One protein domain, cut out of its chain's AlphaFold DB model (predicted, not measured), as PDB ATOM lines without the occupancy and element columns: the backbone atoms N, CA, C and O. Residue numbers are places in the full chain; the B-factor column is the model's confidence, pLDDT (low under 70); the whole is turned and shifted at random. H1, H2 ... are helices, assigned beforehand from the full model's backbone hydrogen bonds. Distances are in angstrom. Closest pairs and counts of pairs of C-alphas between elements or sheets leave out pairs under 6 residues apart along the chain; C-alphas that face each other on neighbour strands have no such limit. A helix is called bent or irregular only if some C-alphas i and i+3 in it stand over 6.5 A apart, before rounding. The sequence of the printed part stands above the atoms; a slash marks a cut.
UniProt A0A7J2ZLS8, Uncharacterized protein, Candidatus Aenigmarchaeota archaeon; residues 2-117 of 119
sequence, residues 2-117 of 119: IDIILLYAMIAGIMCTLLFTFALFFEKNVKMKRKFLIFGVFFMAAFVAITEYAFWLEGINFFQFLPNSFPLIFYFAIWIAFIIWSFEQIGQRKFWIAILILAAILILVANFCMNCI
ATOM      1  N   ILE A   2       7.955 -76.903-103.962       84.88
ATOM      2  CA  ILE A   2       6.962 -76.816-102.881       84.88
ATOM      3  C   ILE A   2       7.541 -77.266-101.530       84.88
ATOM      4  O   ILE A   2       7.334 -76.580-100.536       84.88
ATOM      5  N   ASP A   3       8.377 -78.309-101.492       86.19
ATOM      6  CA  ASP A   3       9.009 -78.784-100.245       86.19
ATOM      7  C   ASP A   3       9.852 -77.708 -99.549       86.19
ATOM      8  O   ASP A   3       9.852 -77.588 -98.328       86.19
ATOM      9  N   ILE A   4      10.546 -76.881-100.335       90.19
ATOM     10  CA  ILE A   4      11.357 -75.772 -99.822       90.19
ATOM     11  C   ILE A   4      10.442 -74.677 -99.255       90.19
ATOM     12  O   ILE A   4      10.725 -74.115 -98.200       90.19
ATOM     13  N   ILE A   5       9.318 -74.396 -99.921       89.25
ATOM     14  CA  ILE A   5       8.320 -73.415 -99.470       89.25
ATOM     15  C   ILE A   5       7.671 -73.884 -98.159       89.25
ATOM     16  O   ILE A   5       7.580 -73.114 -97.202       89.25
ATOM     17  N   LEU A   6       7.294 -75.161 -98.077       89.62
ATOM     18  CA  LEU A   6       6.751 -75.774 -96.864       89.62
ATOM     19  C   LEU A   6       7.772 -75.785 -95.723       89.62
ATOM     20  O   LEU A   6       7.402 -75.505 -94.583       89.62
ATOM     21  N   LEU A   7       9.055 -76.020 -96.010       93.25
ATOM     22  CA  LEU A   7      10.119 -75.903 -95.013       93.25
ATOM     23  C   LEU A   7      10.173 -74.485 -94.421       93.25
ATOM     24  O   LEU A   7      10.250 -74.334 -93.200       93.25
ATOM     25  N   TYR A   8      10.077 -73.442 -95.252       91.44
ATOM     26  CA  TYR A   8      10.018 -72.060 -94.764       91.44
ATOM     27  C   TYR A   8       8.759 -71.778 -93.937       91.44
ATOM     28  O   TYR A   8       8.854 -71.095 -92.914       91.44
ATOM     29  N   ALA A   9       7.606 -72.338 -94.318       92.00
ATOM     30  CA  ALA A   9       6.398 -72.262 -93.503       92.00
ATOM     31  C   ALA A   9       6.625 -72.918 -92.130       92.00
ATOM     32  O   ALA A   9       6.364 -72.299 -91.099       92.00
ATOM     33  N   MET A  10       7.191 -74.126 -92.084       92.94
ATOM     34  CA  MET A  10       7.482 -74.822 -90.826       92.94
ATOM     35  C   MET A  10       8.426 -74.020 -89.926       92.94
ATOM     36  O   MET A  10       8.159 -73.883 -88.733       92.94
ATOM     37  N   ILE A  11       9.492 -73.440 -90.487       93.81
ATOM     38  CA  ILE A  11      10.419 -72.580 -89.735       93.81
ATOM     39  C   ILE A  11       9.682 -71.359 -89.170       93.81
ATOM     40  O   ILE A  11       9.849 -71.039 -87.992       93.81
ATOM     41  N   ALA A  12       8.827 -70.706 -89.965       92.44
ATOM     42  CA  ALA A  12       8.009 -69.591 -89.490       92.44
ATOM     43  C   ALA A  12       7.063 -70.020 -88.352       92.44
ATOM     44  O   ALA A  12       6.938 -69.308 -87.354       92.44
ATOM     45  N   GLY A  13       6.465 -71.209 -88.454       91.19
ATOM     46  CA  GLY A  13       5.633 -71.803 -87.407       91.19
ATOM     47  C   GLY A  13       6.396 -72.067 -86.105       91.19
ATOM     48  O   GLY A  13       5.916 -71.709 -85.029       91.19
ATOM     49  N   ILE A  14       7.611 -72.617 -86.182       93.44
ATOM     50  CA  ILE A  14       8.473 -72.850 -85.009       93.44
ATOM     51  C   ILE A  14       8.881 -71.520 -84.362       93.44
ATOM     52  O   ILE A  14       8.826 -71.368 -83.143       93.44
ATOM     53  N   MET A  15       9.256 -70.521 -85.162       94.12
ATOM     54  CA  MET A  15       9.619 -69.201 -84.635       94.12
ATOM     55  C   MET A  15       8.426 -68.506 -83.971       94.12
ATOM     56  O   MET A  15       8.579 -67.899 -82.912       94.12
ATOM     57  N   CYS A  16       7.229 -68.647 -84.543       93.94
ATOM     58  CA  CYS A  16       5.980 -68.180 -83.950       93.94
ATOM     59  C   CYS A  16       5.757 -68.776 -82.547       93.94
ATOM     60  O   CYS A  16       5.583 -68.027 -81.579       93.94
ATOM     61  N   THR A  17       5.820 -70.105 -82.402       91.69
ATOM     62  CA  THR A  17       5.570 -70.772 -81.111       91.69
ATOM     63  C   THR A  17       6.621 -70.420 -80.062       91.69
ATOM     64  O   THR A  17       6.269 -70.169 -78.904       91.69
ATOM     65  N   LEU A  18       7.895 -70.321 -80.453       93.56
ATOM     66  CA  LEU A  18       8.966 -69.875 -79.561       93.56
ATOM     67  C   LEU A  18       8.715 -68.451 -79.057       93.56
ATOM     68  O   LEU A  18       8.762 -68.216 -77.850       93.56
ATOM     69  N   LEU A  19       8.388 -67.510 -79.946       92.94
ATOM     70  CA  LEU A  19       8.150 -66.112 -79.574       92.94
ATOM     71  C   LEU A  19       6.958 -65.950 -78.629       92.94
ATOM     72  O   LEU A  19       7.057 -65.199 -77.656       92.94
ATOM     73  N   PHE A  20       5.860 -66.677 -78.861       91.94
ATOM     74  CA  PHE A  20       4.723 -66.679 -77.936       91.94
ATOM     75  C   PHE A  20       5.093 -67.273 -76.573       91.94
ATOM     76  O   PHE A  20       4.751 -66.694 -75.541       91.94
ATOM     77  N   THR A  21       5.843 -68.376 -76.552       91.31
ATOM     78  CA  THR A  21       6.287 -69.018 -75.305       91.31
ATOM     79  C   THR A  21       7.203 -68.089 -74.503       91.31
ATOM     80  O   THR A  21       6.979 -67.865 -73.312       91.31
ATOM     81  N   PHE A  22       8.187 -67.465 -75.155       90.88
ATOM     82  CA  PHE A  22       9.072 -66.487 -74.519       90.88
ATOM     83  C   PHE A  22       8.309 -65.269 -73.992       90.88
ATOM     84  O   PHE A  22       8.525 -64.854 -72.850       90.88
ATOM     85  N   ALA A  23       7.377 -64.730 -74.781       90.12
ATOM     86  CA  ALA A  23       6.563 -63.589 -74.374       90.12
ATOM     87  C   ALA A  23       5.674 -63.899 -73.158       90.12
ATOM     88  O   ALA A  23       5.485 -63.038 -72.298       90.12
ATOM     89  N   LEU A  24       5.091 -65.097 -73.084       88.25
ATOM     90  CA  LEU A  24       4.142 -65.441 -72.025       88.25
ATOM     91  C   LEU A  24       4.822 -65.849 -70.717       88.25
ATOM     92  O   LEU A  24       4.377 -65.395 -69.662       88.25
ATOM     93  N   PHE A  25       5.882 -66.659 -70.778       89.19
ATOM     94  CA  PHE A  25       6.470 -67.282 -69.587       89.19
ATOM     95  C   PHE A  25       7.722 -66.579 -69.059       89.19
ATOM     96  O   PHE A  25       7.920 -66.519 -67.846       89.19
ATOM     97  N   PHE A  26       8.572 -66.052 -69.941       86.12
ATOM     98  CA  PHE A  26       9.904 -65.581 -69.550       86.12
ATOM     99  C   PHE A  26       9.978 -64.062 -69.397       86.12
ATOM    100  O   PHE A  26      10.671 -63.559 -68.511       86.12
ATOM    101  N   GLU A  27       9.254 -63.317 -70.232       86.00
ATOM    102  CA  GLU A  27       9.387 -61.865 -70.279       86.00
ATOM    103  C   GLU A  27       8.438 -61.152 -69.301       86.00
ATOM    104  O   GLU A  27       7.225 -61.068 -69.513       86.00
ATOM    105  N   LYS A  28       9.009 -60.570 -68.239       83.06
ATOM    106  CA  LYS A  28       8.269 -59.751 -67.259       83.06
ATOM    107  C   LYS A  28       8.103 -58.300 -67.716       83.06
ATOM    108  O   LYS A  28       7.197 -57.612 -67.245       83.06
ATOM    109  N   ASN A  29       8.954 -57.807 -68.622       88.94
ATOM    110  CA  ASN A  29       8.875 -56.425 -69.079       88.94
ATOM    111  C   ASN A  29       7.788 -56.249 -70.149       88.94
ATOM    112  O   ASN A  29       7.909 -56.718 -71.280       88.94
ATOM    113  N   VAL A  30       6.759 -55.467 -69.818       85.62
ATOM    114  CA  VAL A  30       5.603 -55.157 -70.679       85.62
ATOM    115  C   VAL A  30       6.018 -54.668 -72.077       85.62
ATOM    116  O   VAL A  30       5.417 -55.062 -73.079       85.62
ATOM    117  N   LYS A  31       7.065 -53.832 -72.184       86.75
ATOM    118  CA  LYS A  31       7.511 -53.285 -73.481       86.75
ATOM    119  C   LYS A  31       8.141 -54.351 -74.378       86.75
ATOM    120  O   LYS A  31       7.909 -54.317 -75.587       86.75
ATOM    121  N   MET A  32       8.932 -55.259 -73.805       86.19
ATOM    122  CA  MET A  32       9.591 -56.342 -74.543       86.19
ATOM    123  C   MET A  32       8.596 -57.444 -74.889       86.19
ATOM    124  O   MET A  32       8.510 -57.838 -76.051       86.19
ATOM    125  N   LYS A  33       7.741 -57.819 -73.930       88.81
ATOM    126  CA  LYS A  33       6.637 -58.761 -74.131       88.81
ATOM    127  C   LYS A  33       5.765 -58.364 -75.320       88.81
ATOM    128  O   LYS A  33       5.480 -59.187 -76.185       88.81
ATOM    129  N   ARG A  34       5.423 -57.077 -75.429       88.00
ATOM    130  CA  ARG A  34       4.692 -56.549 -76.587       88.00
ATOM    131  C   ARG A  34       5.418 -56.782 -77.911       88.00
ATOM    132  O   ARG A  34       4.775 -57.183 -78.874       88.00
ATOM    133  N   LYS A  35       6.723 -56.496 -77.984       89.69
ATOM    134  CA  LYS A  35       7.494 -56.697 -79.220       89.69
ATOM    135  C   LYS A  35       7.459 -58.168 -79.624       89.69
ATOM    136  O   LYS A  35       7.152 -58.457 -80.773       89.69
ATOM    137  N   PHE A  36       7.689 -59.077 -78.676       91.88
ATOM    138  CA  PHE A  36       7.651 -60.513 -78.944       91.88
ATOM    139  C   PHE A  36       6.275 -60.998 -79.402       91.88
ATOM    140  O   PHE A  36       6.218 -61.759 -80.360       91.88
ATOM    141  N   LEU A  37       5.176 -60.511 -78.815       90.44
ATOM    142  CA  LEU A  37       3.834 -60.853 -79.302       90.44
ATOM    143  C   LEU A  37       3.577 -60.345 -80.725       90.44
ATOM    144  O   LEU A  37       3.030 -61.082 -81.537       90.44
ATOM    145  N   ILE A  38       3.979 -59.110 -81.045       90.06
ATOM    146  CA  ILE A  38       3.816 -58.562 -82.401       90.06
ATOM    147  C   ILE A  38       4.622 -59.389 -83.409       90.06
ATOM    148  O   ILE A  38       4.090 -59.758 -84.453       90.06
ATOM    149  N   PHE A  39       5.873 -59.727 -83.086       91.88
ATOM    150  CA  PHE A  39       6.680 -60.606 -83.933       91.88
ATOM    151  C   PHE A  39       6.089 -62.019 -84.025       91.88
ATOM    152  O   PHE A  39       6.078 -62.588 -85.110       91.88
ATOM    153  N   GLY A  40       5.536 -62.564 -82.940       92.31
ATOM    154  CA  GLY A  40       4.848 -63.857 -82.944       92.31
ATOM    155  C   GLY A  40       3.662 -63.873 -83.908       92.31
ATOM    156  O   GLY A  40       3.579 -64.750 -84.765       92.31
ATOM    157  N   VAL A  41       2.801 -62.850 -83.856       91.56
ATOM    158  CA  VAL A  41       1.689 -62.690 -84.810       91.56
ATOM    159  C   VAL A  41       2.197 -62.522 -86.241       91.56
ATOM    160  O   VAL A  41       1.622 -63.099 -87.159       91.56
ATOM    161  N   PHE A  42       3.281 -61.773 -86.447       92.38
ATOM    162  CA  PHE A  42       3.882 -61.616 -87.770       92.38
ATOM    163  C   PHE A  42       4.354 -62.958 -88.349       92.38
ATOM    164  O   PHE A  42       4.015 -63.284 -89.485       92.38
ATOM    165  N   PHE A  43       5.067 -63.773 -87.566       92.56
ATOM    166  CA  PHE A  43       5.491 -65.108 -87.996       92.56
ATOM    167  C   PHE A  43       4.313 -66.067 -88.189       92.56
ATOM    168  O   PHE A  43       4.352 -66.896 -89.093       92.56
ATOM    169  N   MET A  44       3.244 -65.928 -87.401       91.69
ATOM    170  CA  MET A  44       2.008 -66.678 -87.617       91.69
ATOM    171  C   MET A  44       1.344 -66.310 -88.953       91.69
ATOM    172  O   MET A  44       0.949 -67.193 -89.710       91.69
ATOM    173  N   ALA A  45       1.244 -65.016 -89.263       89.62
ATOM    174  CA  ALA A  45       0.705 -64.550 -90.537       89.62
ATOM    175  C   ALA A  45       1.577 -65.015 -91.713       89.62
ATOM    176  O   ALA A  45       1.046 -65.462 -92.725       89.62
ATOM    177  N   ALA A  46       2.905 -64.976 -91.558       89.88
ATOM    178  CA  ALA A  46       3.841 -65.501 -92.546       89.88
ATOM    179  C   ALA A  46       3.667 -67.014 -92.751       89.88
ATOM    180  O   ALA A  46       3.624 -67.457 -93.892       89.88
ATOM    181  N   PHE A  47       3.504 -67.794 -91.676       92.56
ATOM    182  CA  PHE A  47       3.205 -69.224 -91.765       92.56
ATOM    183  C   PHE A  47       1.956 -69.473 -92.619       92.56
ATOM    184  O   PHE A  47       2.038 -70.180 -93.617       92.56
ATOM    185  N   VAL A  48       0.837 -68.818 -92.294       88.31
ATOM    186  CA  VAL A  48      -0.424 -68.983 -93.037       88.31
ATOM    187  C   VAL A  48      -0.283 -68.536 -94.495       88.31
ATOM    188  O   VAL A  48      -0.759 -69.230 -95.387       88.31
ATOM    189  N   ALA A  49       0.393 -67.416 -94.757       87.12
ATOM    190  CA  ALA A  49       0.578 -66.895 -96.110       87.12
ATOM    191  C   ALA A  49       1.466 -67.799 -96.981       87.12
ATOM    192  O   ALA A  49       1.150 -68.028 -98.145       87.12
ATOM    193  N   ILE A  50       2.563 -68.328 -96.430       88.69
ATOM    194  CA  ILE A  50       3.463 -69.239 -97.153       88.69
ATOM    195  C   ILE A  50       2.766 -70.580 -97.397       88.69
ATOM    196  O   ILE A  50       2.888 -71.139 -98.485       88.69
ATOM    197  N   THR A  51       2.014 -71.083 -96.414       87.00
ATOM    198  CA  THR A  51       1.205 -72.294 -96.575       87.00
ATOM    199  C   THR A  51       0.137 -72.109 -97.650       87.00
ATOM    200  O   THR A  51       0.019 -72.969 -98.517       87.00
ATOM    201  N   GLU A  52      -0.579 -70.983 -97.660       84.31
ATOM    202  CA  GLU A  52      -1.535 -70.691 -98.731       84.31
ATOM    203  C   GLU A  52      -0.846 -70.599-100.092       84.31
ATOM    204  O   GLU A  52      -1.329 -71.160-101.066       84.31
ATOM    205  N   TYR A  53       0.310 -69.943-100.177       84.69
ATOM    206  CA  TYR A  53       1.055 -69.865-101.431       84.69
ATOM    207  C   TYR A  53       1.491 -71.251-101.933       84.69
ATOM    208  O   TYR A  53       1.433 -71.515-103.133       84.69
ATOM    209  N   ALA A  54       1.888 -72.153-101.031       86.44
ATOM    210  CA  ALA A  54       2.210 -73.533-101.381       86.44
ATOM    211  C   ALA A  54       0.989 -74.277-101.948       86.44
ATOM    212  O   ALA A  54       1.102 -74.886-103.009       86.44
ATOM    213  N   PHE A  55      -0.176 -74.172-101.297       83.50
ATOM    214  CA  PHE A  55      -1.423 -74.761-101.804       83.50
ATOM    215  C   PHE A  55      -1.869 -74.132-103.126       83.50
ATOM    216  O   PHE A  55      -2.302 -74.838-104.038       83.50
ATOM    217  N   TRP A  56      -1.689 -72.820-103.269       80.25
ATOM    218  CA  TRP A  56      -2.031 -72.090-104.481       80.25
ATOM    219  C   TRP A  56      -1.216 -72.567-105.690       80.25
ATOM    220  O   TRP A  56      -1.772 -72.719-106.777       80.25
ATOM    221  N   LEU A  57       0.070 -72.891-105.505       82.25
ATOM    222  CA  LEU A  57       0.906 -73.502-106.551       82.25
ATOM    223  C   LEU A  57       0.422 -74.899-106.977       82.25
ATOM    224  O   LEU A  57       0.699 -75.317-108.098       82.25
ATOM    225  N   GLU A  58      -0.306 -75.606-106.112       83.25
ATOM    226  CA  GLU A  58      -0.954 -76.886-106.426       83.25
ATOM    227  C   GLU A  58      -2.365 -76.711-107.023       83.25
ATOM    228  O   GLU A  58      -3.045 -77.694-107.315       83.25
ATOM    229  N   GLY A  59      -2.818 -75.468-107.230       78.50
ATOM    230  CA  GLY A  59      -4.157 -75.150-107.733       78.50
ATOM    231  C   GLY A  59      -5.259 -75.245-106.673       78.50
ATOM    232  O   GLY A  59      -6.444 -75.246-107.012       78.50
ATOM    233  N   ILE A  60      -4.886 -75.323-105.394       78.62
ATOM    234  CA  ILE A  60      -5.794 -75.454-104.254       78.62
ATOM    235  C   ILE A  60      -5.895 -74.096-103.548       78.62
ATOM    236  O   ILE A  60      -4.891 -73.471-103.230       78.62
ATOM    237  N   ASN A  61      -7.115 -73.641-103.267       74.75
ATOM    238  CA  ASN A  61      -7.362 -72.432-102.477       74.75
ATOM    239  C   ASN A  61      -7.725 -72.819-101.040       74.75
ATOM    240  O   ASN A  61      -8.847 -73.270-100.794       74.75
ATOM    241  N   PHE A  62      -6.826 -72.607-100.080       73.88
ATOM    242  CA  PHE A  62      -7.067 -72.957 -98.678       73.88
ATOM    243  C   PHE A  62      -8.231 -72.165 -98.069       73.88
ATOM    244  O   PHE A  62      -9.026 -72.708 -97.295       73.88
ATOM    245  N   PHE A  63      -8.387 -70.895 -98.455       71.88
ATOM    246  CA  PHE A  63      -9.468 -70.033 -97.972       71.88
ATOM    247  C   PHE A  63     -10.857 -70.451 -98.483       71.88
ATOM    248  O   PHE A  63     -11.849 -70.219 -97.790       71.88
ATOM    249  N   GLN A  64     -10.954 -71.133 -99.630       73.19
ATOM    250  CA  GLN A  64     -12.211 -71.725-100.116       73.19
ATOM    251  C   GLN A  64     -12.668 -72.923 -99.278       73.19
ATOM    252  O   GLN A  64     -13.871 -73.141 -99.124       73.19
ATOM    253  N   PHE A  65     -11.733 -73.687 -98.709       73.94
ATOM    254  CA  PHE A  65     -12.065 -74.805 -97.823       73.94
ATOM    255  C   PHE A  65     -12.412 -74.346 -96.410       73.94
ATOM    256  O   PHE A  65     -13.076 -75.083 -95.682       73.94
ATOM    257  N   LEU A  66     -12.016 -73.130 -96.037       71.31
ATOM    258  CA  LEU A  66     -12.212 -72.552 -94.711       71.31
ATOM    259  C   LEU A  66     -13.683 -72.572 -94.246       71.31
ATOM    260  O   LEU A  66     -13.912 -73.097 -93.165       71.31
ATOM    261  N   PRO A  67     -14.699 -72.127 -95.018       70.94
ATOM    262  CA  PRO A  67     -16.099 -72.194 -94.576       70.94
ATOM    263  C   PRO A  67     -16.669 -73.620 -94.489       70.94
ATOM    264  O   PRO A  67     -17.621 -73.844 -93.745       70.94
ATOM    265  N   ASN A  68     -16.095 -74.585 -95.214       73.81
ATOM    266  CA  ASN A  68     -16.615 -75.956 -95.301       73.81
ATOM    267  C   ASN A  68     -15.836 -76.964 -94.440       73.81
ATOM    268  O   ASN A  68     -16.270 -78.101 -94.271       73.81
ATOM    269  N   SER A  69     -14.698 -76.559 -93.877       78.31
ATOM    270  CA  SER A  69     -13.818 -77.424 -93.091       78.31
ATOM    271  C   SER A  69     -13.891 -77.060 -91.616       78.31
ATOM    272  O   SER A  69     -13.134 -76.223 -91.125       78.31
ATOM    273  N   PHE A  70     -14.775 -77.741 -90.886       77.00
ATOM    274  CA  PHE A  70     -14.954 -77.555 -89.441       77.00
ATOM    275  C   PHE A  70     -13.635 -77.551 -88.633       77.00
ATOM    276  O   PHE A  70     -13.451 -76.635 -87.828       77.00
ATOM    277  N   PRO A  71     -12.666 -78.471 -88.859       83.44
ATOM    278  CA  PRO A  71     -11.397 -78.460 -88.119       83.44
ATOM    279  C   PRO A  71     -10.576 -77.184 -88.340       83.44
ATOM    280  O   PRO A  71      -9.874 -76.706 -87.451       83.44
ATOM    281  N   LEU A  72     -10.687 -76.624 -89.539       78.56
ATOM    282  CA  LEU A  72      -9.906 -75.495 -90.016       78.56
ATOM    283  C   LEU A  72     -10.448 -74.177 -89.444       78.56
ATOM    284  O   LEU A  72      -9.679 -73.341 -88.970       78.56
ATOM    285  N   ILE A  73     -11.777 -74.051 -89.368       81.31
ATOM    286  CA  ILE A  73     -12.455 -72.962 -88.646       81.31
ATOM    287  C   ILE A  73     -12.048 -72.972 -87.173       81.31
ATOM    288  O   ILE A  73     -11.665 -71.933 -86.635       81.31
ATOM    289  N   PHE A  74     -12.097 -74.141 -86.528       86.31
ATOM    290  CA  PHE A  74     -11.721 -74.275 -85.120       86.31
ATOM    291  C   PHE A  74     -10.265 -73.888 -84.875       86.31
ATOM    292  O   PHE A  74      -9.985 -73.148 -83.933       86.31
ATOM    293  N   TYR A  75      -9.354 -74.325 -85.745       86.50
ATOM    294  CA  TYR A  75      -7.947 -73.946 -85.673       86.50
ATOM    295  C   TYR A  75      -7.777 -72.419 -85.679       86.50
ATOM    296  O   TYR A  75      -7.176 -71.861 -84.758       86.50
ATOM    297  N   PHE A  76      -8.358 -71.724 -86.660       85.75
ATOM    298  CA  PHE A  76      -8.249 -70.266 -86.742       85.75
ATOM    299  C   PHE A  76      -8.948 -69.546 -85.588       85.75
ATOM    300  O   PHE A  76      -8.393 -68.589 -85.048       85.75
ATOM    301  N   ALA A  77     -10.124 -70.014 -85.167       87.94
ATOM    302  CA  ALA A  77     -10.859 -69.427 -84.052       87.94
ATOM    303  C   ALA A  77     -10.064 -69.503 -82.739       87.94
ATOM    304  O   ALA A  77      -9.973 -68.507 -82.019       87.94
ATOM    305  N   ILE A  78      -9.435 -70.651 -82.457       92.00
ATOM    306  CA  ILE A  78      -8.588 -70.840 -81.270       92.00
ATOM    307  C   ILE A  78      -7.401 -69.877 -81.303       92.00
ATOM    308  O   ILE A  78      -7.131 -69.203 -80.309       92.00
ATOM    309  N   TRP A  79      -6.716 -69.761 -82.440       90.06
ATOM    310  CA  TRP A  79      -5.584 -68.845 -82.555       90.06
ATOM    311  C   TRP A  79      -5.986 -67.374 -82.443       90.06
ATOM    312  O   TRP A  79      -5.289 -66.600 -81.788       90.06
ATOM    313  N   ILE A  80      -7.120 -66.979 -83.024       90.00
ATOM    314  CA  ILE A  80      -7.655 -65.622 -82.875       90.00
ATOM    315  C   ILE A  80      -7.958 -65.335 -81.400       90.00
ATOM    316  O   ILE A  80      -7.511 -64.314 -80.874       90.00
ATOM    317  N   ALA A  81      -8.653 -66.248 -80.717       91.62
ATOM    318  CA  ALA A  81      -8.941 -66.119 -79.291       91.62
ATOM    319  C   ALA A  81      -7.650 -66.019 -78.462       91.62
ATOM    320  O   ALA A  81      -7.547 -65.174 -77.571       91.62
ATOM    321  N   PHE A  82      -6.634 -66.817 -78.800       91.88
ATOM    322  CA  PHE A  82      -5.326 -66.786 -78.154       91.88
ATOM    323  C   PHE A  82      -4.593 -65.452 -78.353       91.88
ATOM    324  O   PHE A  82      -4.012 -64.924 -77.400       91.88
ATOM    325  N   ILE A  83      -4.640 -64.867 -79.554       89.12
ATOM    326  CA  ILE A  83      -4.051 -63.549 -79.832       89.12
ATOM    327  C   ILE A  83      -4.774 -62.467 -79.027       89.12
ATOM    328  O   ILE A  83      -4.115 -61.666 -78.361       89.12
ATOM    329  N   ILE A  84      -6.111 -62.455 -79.050       90.56
ATOM    330  CA  ILE A  84      -6.918 -61.486 -78.293       90.56
ATOM    331  C   ILE A  84      -6.558 -61.566 -76.807       90.56
ATOM    332  O   ILE A  84      -6.174 -60.555 -76.216       90.56
ATOM    333  N   TRP A  85      -6.578 -62.774 -76.240       91.94
ATOM    334  CA  TRP A  85      -6.210 -63.011 -74.847       91.94
ATOM    335  C   TRP A  85      -4.782 -62.538 -74.540       91.94
ATOM    336  O   TRP A  85      -4.564 -61.811 -73.570       91.94
ATOM    337  N   SER A  86      -3.815 -62.861 -75.403       88.25
ATOM    338  CA  SER A  86      -2.408 -62.483 -75.214       88.25
ATOM    339  C   SER A  86      -2.201 -60.967 -75.167       88.25
ATOM    340  O   SER A  86      -1.431 -60.476 -74.340       88.25
ATOM    341  N   PHE A  87      -2.886 -60.203 -76.024       87.81
ATOM    342  CA  PHE A  87      -2.792 -58.736 -76.029       87.81
ATOM    343  C   PHE A  87      -3.629 -58.076 -74.927       87.81
ATOM    344  O   PHE A  87      -3.254 -57.006 -74.432       87.81
ATOM    345  N   GLU A  88      -4.737 -58.696 -74.519       88.62
ATOM    346  CA  GLU A  88      -5.575 -58.209 -73.425       88.62
ATOM    347  C   GLU A  88      -4.869 -58.321 -72.068       88.62
ATOM    348  O   GLU A  88      -4.926 -57.375 -71.283       88.62
ATOM    349  N   GLN A  89      -4.070 -59.372 -71.852       84.88
ATOM    350  CA  GLN A  89      -3.189 -59.513 -70.678       84.88
ATOM    351  C   GLN A  89      -2.185 -58.351 -70.517       84.88
ATOM    352  O   GLN A  89      -1.698 -58.092 -69.421       84.88
ATOM    353  N   ILE A  90      -1.861 -57.634 -71.598       85.25
ATOM    354  CA  ILE A  90      -0.943 -56.475 -71.599       85.25
ATOM    355  C   ILE A  90      -1.729 -55.146 -71.558       85.25
ATOM    356  O   ILE A  90      -1.144 -54.063 -71.521       85.25
ATOM    357  N   GLY A  91      -3.064 -55.193 -71.595       83.19
ATOM    358  CA  GLY A  91      -3.930 -54.011 -71.643       83.19
ATOM    359  C   GLY A  91      -3.887 -53.256 -72.978       83.19
ATOM    360  O   GLY A  91      -4.315 -52.104 -73.054       83.19
ATOM    361  N   GLN A  92      -3.373 -53.862 -74.055       82.19
ATOM    362  CA  GLN A  92      -3.153 -53.181 -75.337       82.19
ATOM    363  C   GLN A  92      -4.235 -53.513 -76.368       82.19
ATOM    364  O   GLN A  92      -3.975 -54.122 -77.406       82.19
ATOM    365  N   ARG A  93      -5.460 -53.040 -76.105       84.81
ATOM    366  CA  ARG A  93      -6.644 -53.332 -76.935       84.81
ATOM    367  C   ARG A  93      -6.523 -52.894 -78.396       84.81
ATOM    368  O   ARG A  93      -6.977 -53.587 -79.296       84.81
ATOM    369  N   LYS A  94      -5.861 -51.760 -78.641       86.06
ATOM    370  CA  LYS A  94      -5.705 -51.194 -79.991       86.06
ATOM    371  C   LYS A  94      -4.970 -52.136 -80.953       86.06
ATOM    372  O   LYS A  94      -5.252 -52.116 -82.144       86.06
ATOM    373  N   PHE A  95      -4.046 -52.956 -80.447       83.94
ATOM    374  CA  PHE A  95      -3.211 -53.812 -81.292       83.94
ATOM    375  C   PHE A  95      -3.966 -55.031 -81.817       83.94
ATOM    376  O   PHE A  95      -3.923 -55.278 -83.017       83.94
ATOM    377  N   TRP A  96      -4.691 -55.763 -80.965       83.81
ATOM    378  CA  TRP A  96      -5.438 -56.931 -81.443       83.81
ATOM    379  C   TRP A  96      -6.595 -56.532 -82.369       83.81
ATOM    380  O   TRP A  96      -6.841 -57.223 -83.353       83.81
ATOM    381  N   ILE A  97      -7.234 -55.377 -82.136       85.94
ATOM    382  CA  ILE A  97      -8.249 -54.831 -83.052       85.94
ATOM    383  C   ILE A  97      -7.626 -54.514 -84.418       85.94
ATOM    384  O   ILE A  97      -8.175 -54.904 -85.446       85.94
ATOM    385  N   ALA A  98      -6.464 -53.851 -84.446       87.94
ATOM    386  CA  ALA A  98      -5.763 -53.557 -85.696       87.94
ATOM    387  C   ALA A  98      -5.369 -54.836 -86.457       87.94
ATOM    388  O   ALA A  98      -5.528 -54.891 -87.675       87.94
ATOM    389  N   ILE A  99      -4.913 -55.875 -85.744       86.44
ATOM    390  CA  ILE A  99      -4.585 -57.185 -86.328       86.44
ATOM    391  C   ILE A  99      -5.828 -57.832 -86.955       86.44
ATOM    392  O   ILE A  99      -5.750 -58.308 -88.085       86.44
ATOM    393  N   LEU A 100      -6.976 -57.820 -86.269       86.06
ATOM    394  CA  LEU A 100      -8.225 -58.377 -86.805       86.06
ATOM    395  C   LEU A 100      -8.706 -57.642 -88.057       86.06
ATOM    396  O   LEU A 100      -9.102 -58.284 -89.027       86.06
ATOM    397  N   ILE A 101      -8.646 -56.308 -88.055       87.25
ATOM    398  CA  ILE A 101      -9.014 -55.498 -89.224       87.25
ATOM    399  C   ILE A 101      -8.101 -55.840 -90.406       87.25
ATOM    400  O   ILE A 101      -8.585 -56.066 -91.513       87.25
ATOM    401  N   LEU A 102      -6.790 -55.927 -90.171       86.81
ATOM    402  CA  LEU A 102      -5.824 -56.261 -91.213       86.81
ATOM    403  C   LEU A 102      -6.040 -57.681 -91.759       86.81
ATOM    404  O   LEU A 102      -6.008 -57.878 -92.972       86.81
ATOM    405  N   ALA A 103      -6.338 -58.651 -90.890       82.12
ATOM    406  CA  ALA A 103      -6.679 -60.012 -91.300       82.12
ATOM    407  C   ALA A 103      -7.961 -60.055 -92.151       82.12
ATOM    408  O   ALA A 103      -7.987 -60.725 -93.181       82.12
ATOM    409  N   ALA A 104      -9.000 -59.302 -91.778       83.12
ATOM    410  CA  ALA A 104     -10.234 -59.212 -92.558       83.12
ATOM    411  C   ALA A 104      -9.997 -58.606 -93.952       83.12
ATOM    412  O   ALA A 104     -10.506 -59.130 -94.943       83.12
ATOM    413  N   ILE A 105      -9.180 -57.549 -94.047       84.31
ATOM    414  CA  ILE A 105      -8.785 -56.952 -95.334       84.31
ATOM    415  C   ILE A 105      -8.047 -57.980 -96.198       84.31
ATOM    416  O   ILE A 105      -8.364 -58.117 -97.378       84.31
ATOM    417  N   LEU A 106      -7.105 -58.736 -95.624       77.88
ATOM    418  CA  LEU A 106      -6.367 -59.768 -96.358       77.88
ATOM    419  C   LEU A 106      -7.280 -60.883 -96.879       77.88
ATOM    420  O   LEU A 106      -7.137 -61.276 -98.032       77.88
ATOM    421  N   ILE A 107      -8.244 -61.351 -96.080       75.50
ATOM    422  CA  ILE A 107      -9.216 -62.372 -96.509       75.50
ATOM    423  C   ILE A 107     -10.095 -61.846 -97.652       75.50
ATOM    424  O   ILE A 107     -10.348 -62.565 -98.619       75.50
ATOM    425  N   LEU A 108     -10.541 -60.587 -97.574       78.38
ATOM    426  CA  LEU A 108     -11.294 -59.957 -98.661       78.38
ATOM    427  C   LEU A 108     -10.458 -59.912 -99.942       78.38
ATOM    428  O   LEU A 108     -10.916 -60.377-100.985       78.38
ATOM    429  N   VAL A 109      -9.220 -59.419 -99.861       75.56
ATOM    430  CA  VAL A 109      -8.313 -59.361-101.015       75.56
ATOM    431  C   VAL A 109      -8.047 -60.758-101.574       75.56
ATOM    432  O   VAL A 109      -8.118 -60.926-102.785       75.56
ATOM    433  N   ALA A 110      -7.812 -61.771-100.736       68.75
ATOM    434  CA  ALA A 110      -7.588 -63.145-101.186       68.75
ATOM    435  C   ALA A 110      -8.793 -63.705-101.966       68.75
ATOM    436  O   ALA A 110      -8.622 -64.280-103.042       68.75
ATOM    437  N   ASN A 111     -10.017 -63.465-101.485       69.88
ATOM    438  CA  ASN A 111     -11.238 -63.905-102.164       69.88
ATOM    439  C   ASN A 111     -11.491 -63.168-103.489       69.88
ATOM    440  O   ASN A 111     -11.930 -63.786-104.458       69.88
ATOM    441  N   PHE A 112     -11.210 -61.861-103.557       70.75
ATOM    442  CA  PHE A 112     -11.402 -61.080-104.784       70.75
ATOM    443  C   PHE A 112     -10.274 -61.278-105.809       70.75
ATOM    444  O   PHE A 112     -10.549 -61.313-107.006       70.75
ATOM    445  N   CYS A 113      -9.023 -61.446-105.372       64.00
ATOM    446  CA  CYS A 113      -7.861 -61.563-106.258       64.00
ATOM    447  C   CYS A 113      -7.807 -62.918-106.982       64.00
ATOM    448  O   CYS A 113      -7.345 -62.993-108.117       64.00
ATOM    449  N   MET A 114      -8.360 -63.991-106.405       55.09
ATOM    450  CA  MET A 114      -8.441 -65.278-107.111       55.09
ATOM    451  C   MET A 114      -9.425 -65.292-108.287       55.09
ATOM    452  O   MET A 114      -9.293 -66.135-109.173       55.09
ATOM    453  N   ASN A 115     -10.347 -64.328-108.376       52.22
ATOM    454  CA  ASN A 115     -11.132 -64.137-109.598       52.22
ATOM    455  C   ASN A 115     -10.296 -63.569-110.762       52.22
ATOM    456  O   ASN A 115     -10.767 -63.606-111.893       52.22
ATOM    457  N   CYS A 116      -9.064 -63.098-110.525       50.16
ATOM    458  CA  CYS A 116      -8.175 -62.590-111.577       50.16
ATOM    459  C   CYS A 116      -7.393 -63.690-112.318       50.16
ATOM    460  O   CYS A 116      -6.824 -63.412-113.367       50.16
ATOM    461  N   ILE A 117      -7.341 -64.921-111.789       46.34
ATOM    462  CA  ILE A 117      -6.578 -66.046-112.373       46.34
ATOM    463  C   ILE A 117      -7.481 -66.997-113.179       46.34
ATOM    464  O   ILE A 117      -6.991 -67.896-113.852       46.34
TER     465      ILE A 117
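AT A GLANCE: This is residues 2 to 117 of the 119 residues of an uncharacterized protein of Candidatus Aenigmarchaeota archaeon (UniProt A0A7J2ZLS8). Two helical hairpins stand beside each other in a loose bundle of long helices: H1 and H2 pack side by side along much of their length, while H4 and H5 meet near their shared turn and spread from it as a V. H2 lies between H1 and this V, and the short helix H3 sits by the last residues of H2, at the end away from the two hairpin turns. The printed part has 116 residues, with five named helices in the order H1, H2, H3, H4, H5 and no named strand; the class is all helix. The whole is compact, with a radius of gyration of the C-alphas of 15.3 A, and elongated, spanning 47 by 29 by 24 A.

IN THESE COORDINATES: H1 is residues 2 to 26, 35.3 A from first to last C-alpha, beginning at C-alpha 2 (6.962, -76.816, -102.881). It is neither bent nor irregular, but only just: C-alphas 23 and 26 are 6.2 A apart. H2, residues 30 to 57, is the longest helix at 40.6 A and begins at C-alpha 30 (5.603, -55.157, -70.679). H3 is residues 62 to 65, 5.4 A long. H4, residues 70 to 88, measures 26.8 A. H5, residues 93 to 116, measures 35.9 A and ends at C-alpha 116 (-8.175, -62.590, -111.577).

HOW THE PARTS SIT: H2 is the hub, touching H1, H3 and H4. H1 and H2 form a helical hairpin, opposite ways at a shallow tilt of 19 degrees; their closest C-alphas, of Cys 16 and Gly 40, are 4.6 A apart. H2, H4 and H5 make an up-and-down bundle, each helix running against the one before it. H2 touches H4 with residues 34 to 41 alone, at a shallow tilt of 20 degrees; the closest C-alphas, of Leu 37 and Ser 86, are 7.6 A apart. H4 and H5 form a second helical hairpin at a shallow tilt of 32 degrees, only just short of steep; residues 83 to 87 of H4 touch residues 93 to 96 of H5, closest at the C-alphas of Ile 84 and Trp 96, 5.7 A. H2 and H5 are near each other, with 12 pairs of C-alphas within 10 A. H3 touches H2 at the C-alphas of Phe 62 and Glu 52, their closest pair, 6.0 A apart. H3 and H5 only just touch, with 3 pairs of C-alphas within 8 A, the closest being Phe 63 and Asn 111 at 7.6 A. H1 is apart from H3 and H5. In H1, H2 and H4 every O i to N i+4 pair is within hydrogen-bond range; in H5 18 of 20 are, and H3 is too short for such a pair.

THE WHOLE: The two farthest C-alphas, of Lys 28 and Ile 117, are 47.9 A apart. The printed part has no cut, and its four links between helices are tight. The mean pLDDT of the printed part is 84.5; residues 110 to 111 and 113 to 117 are under 70.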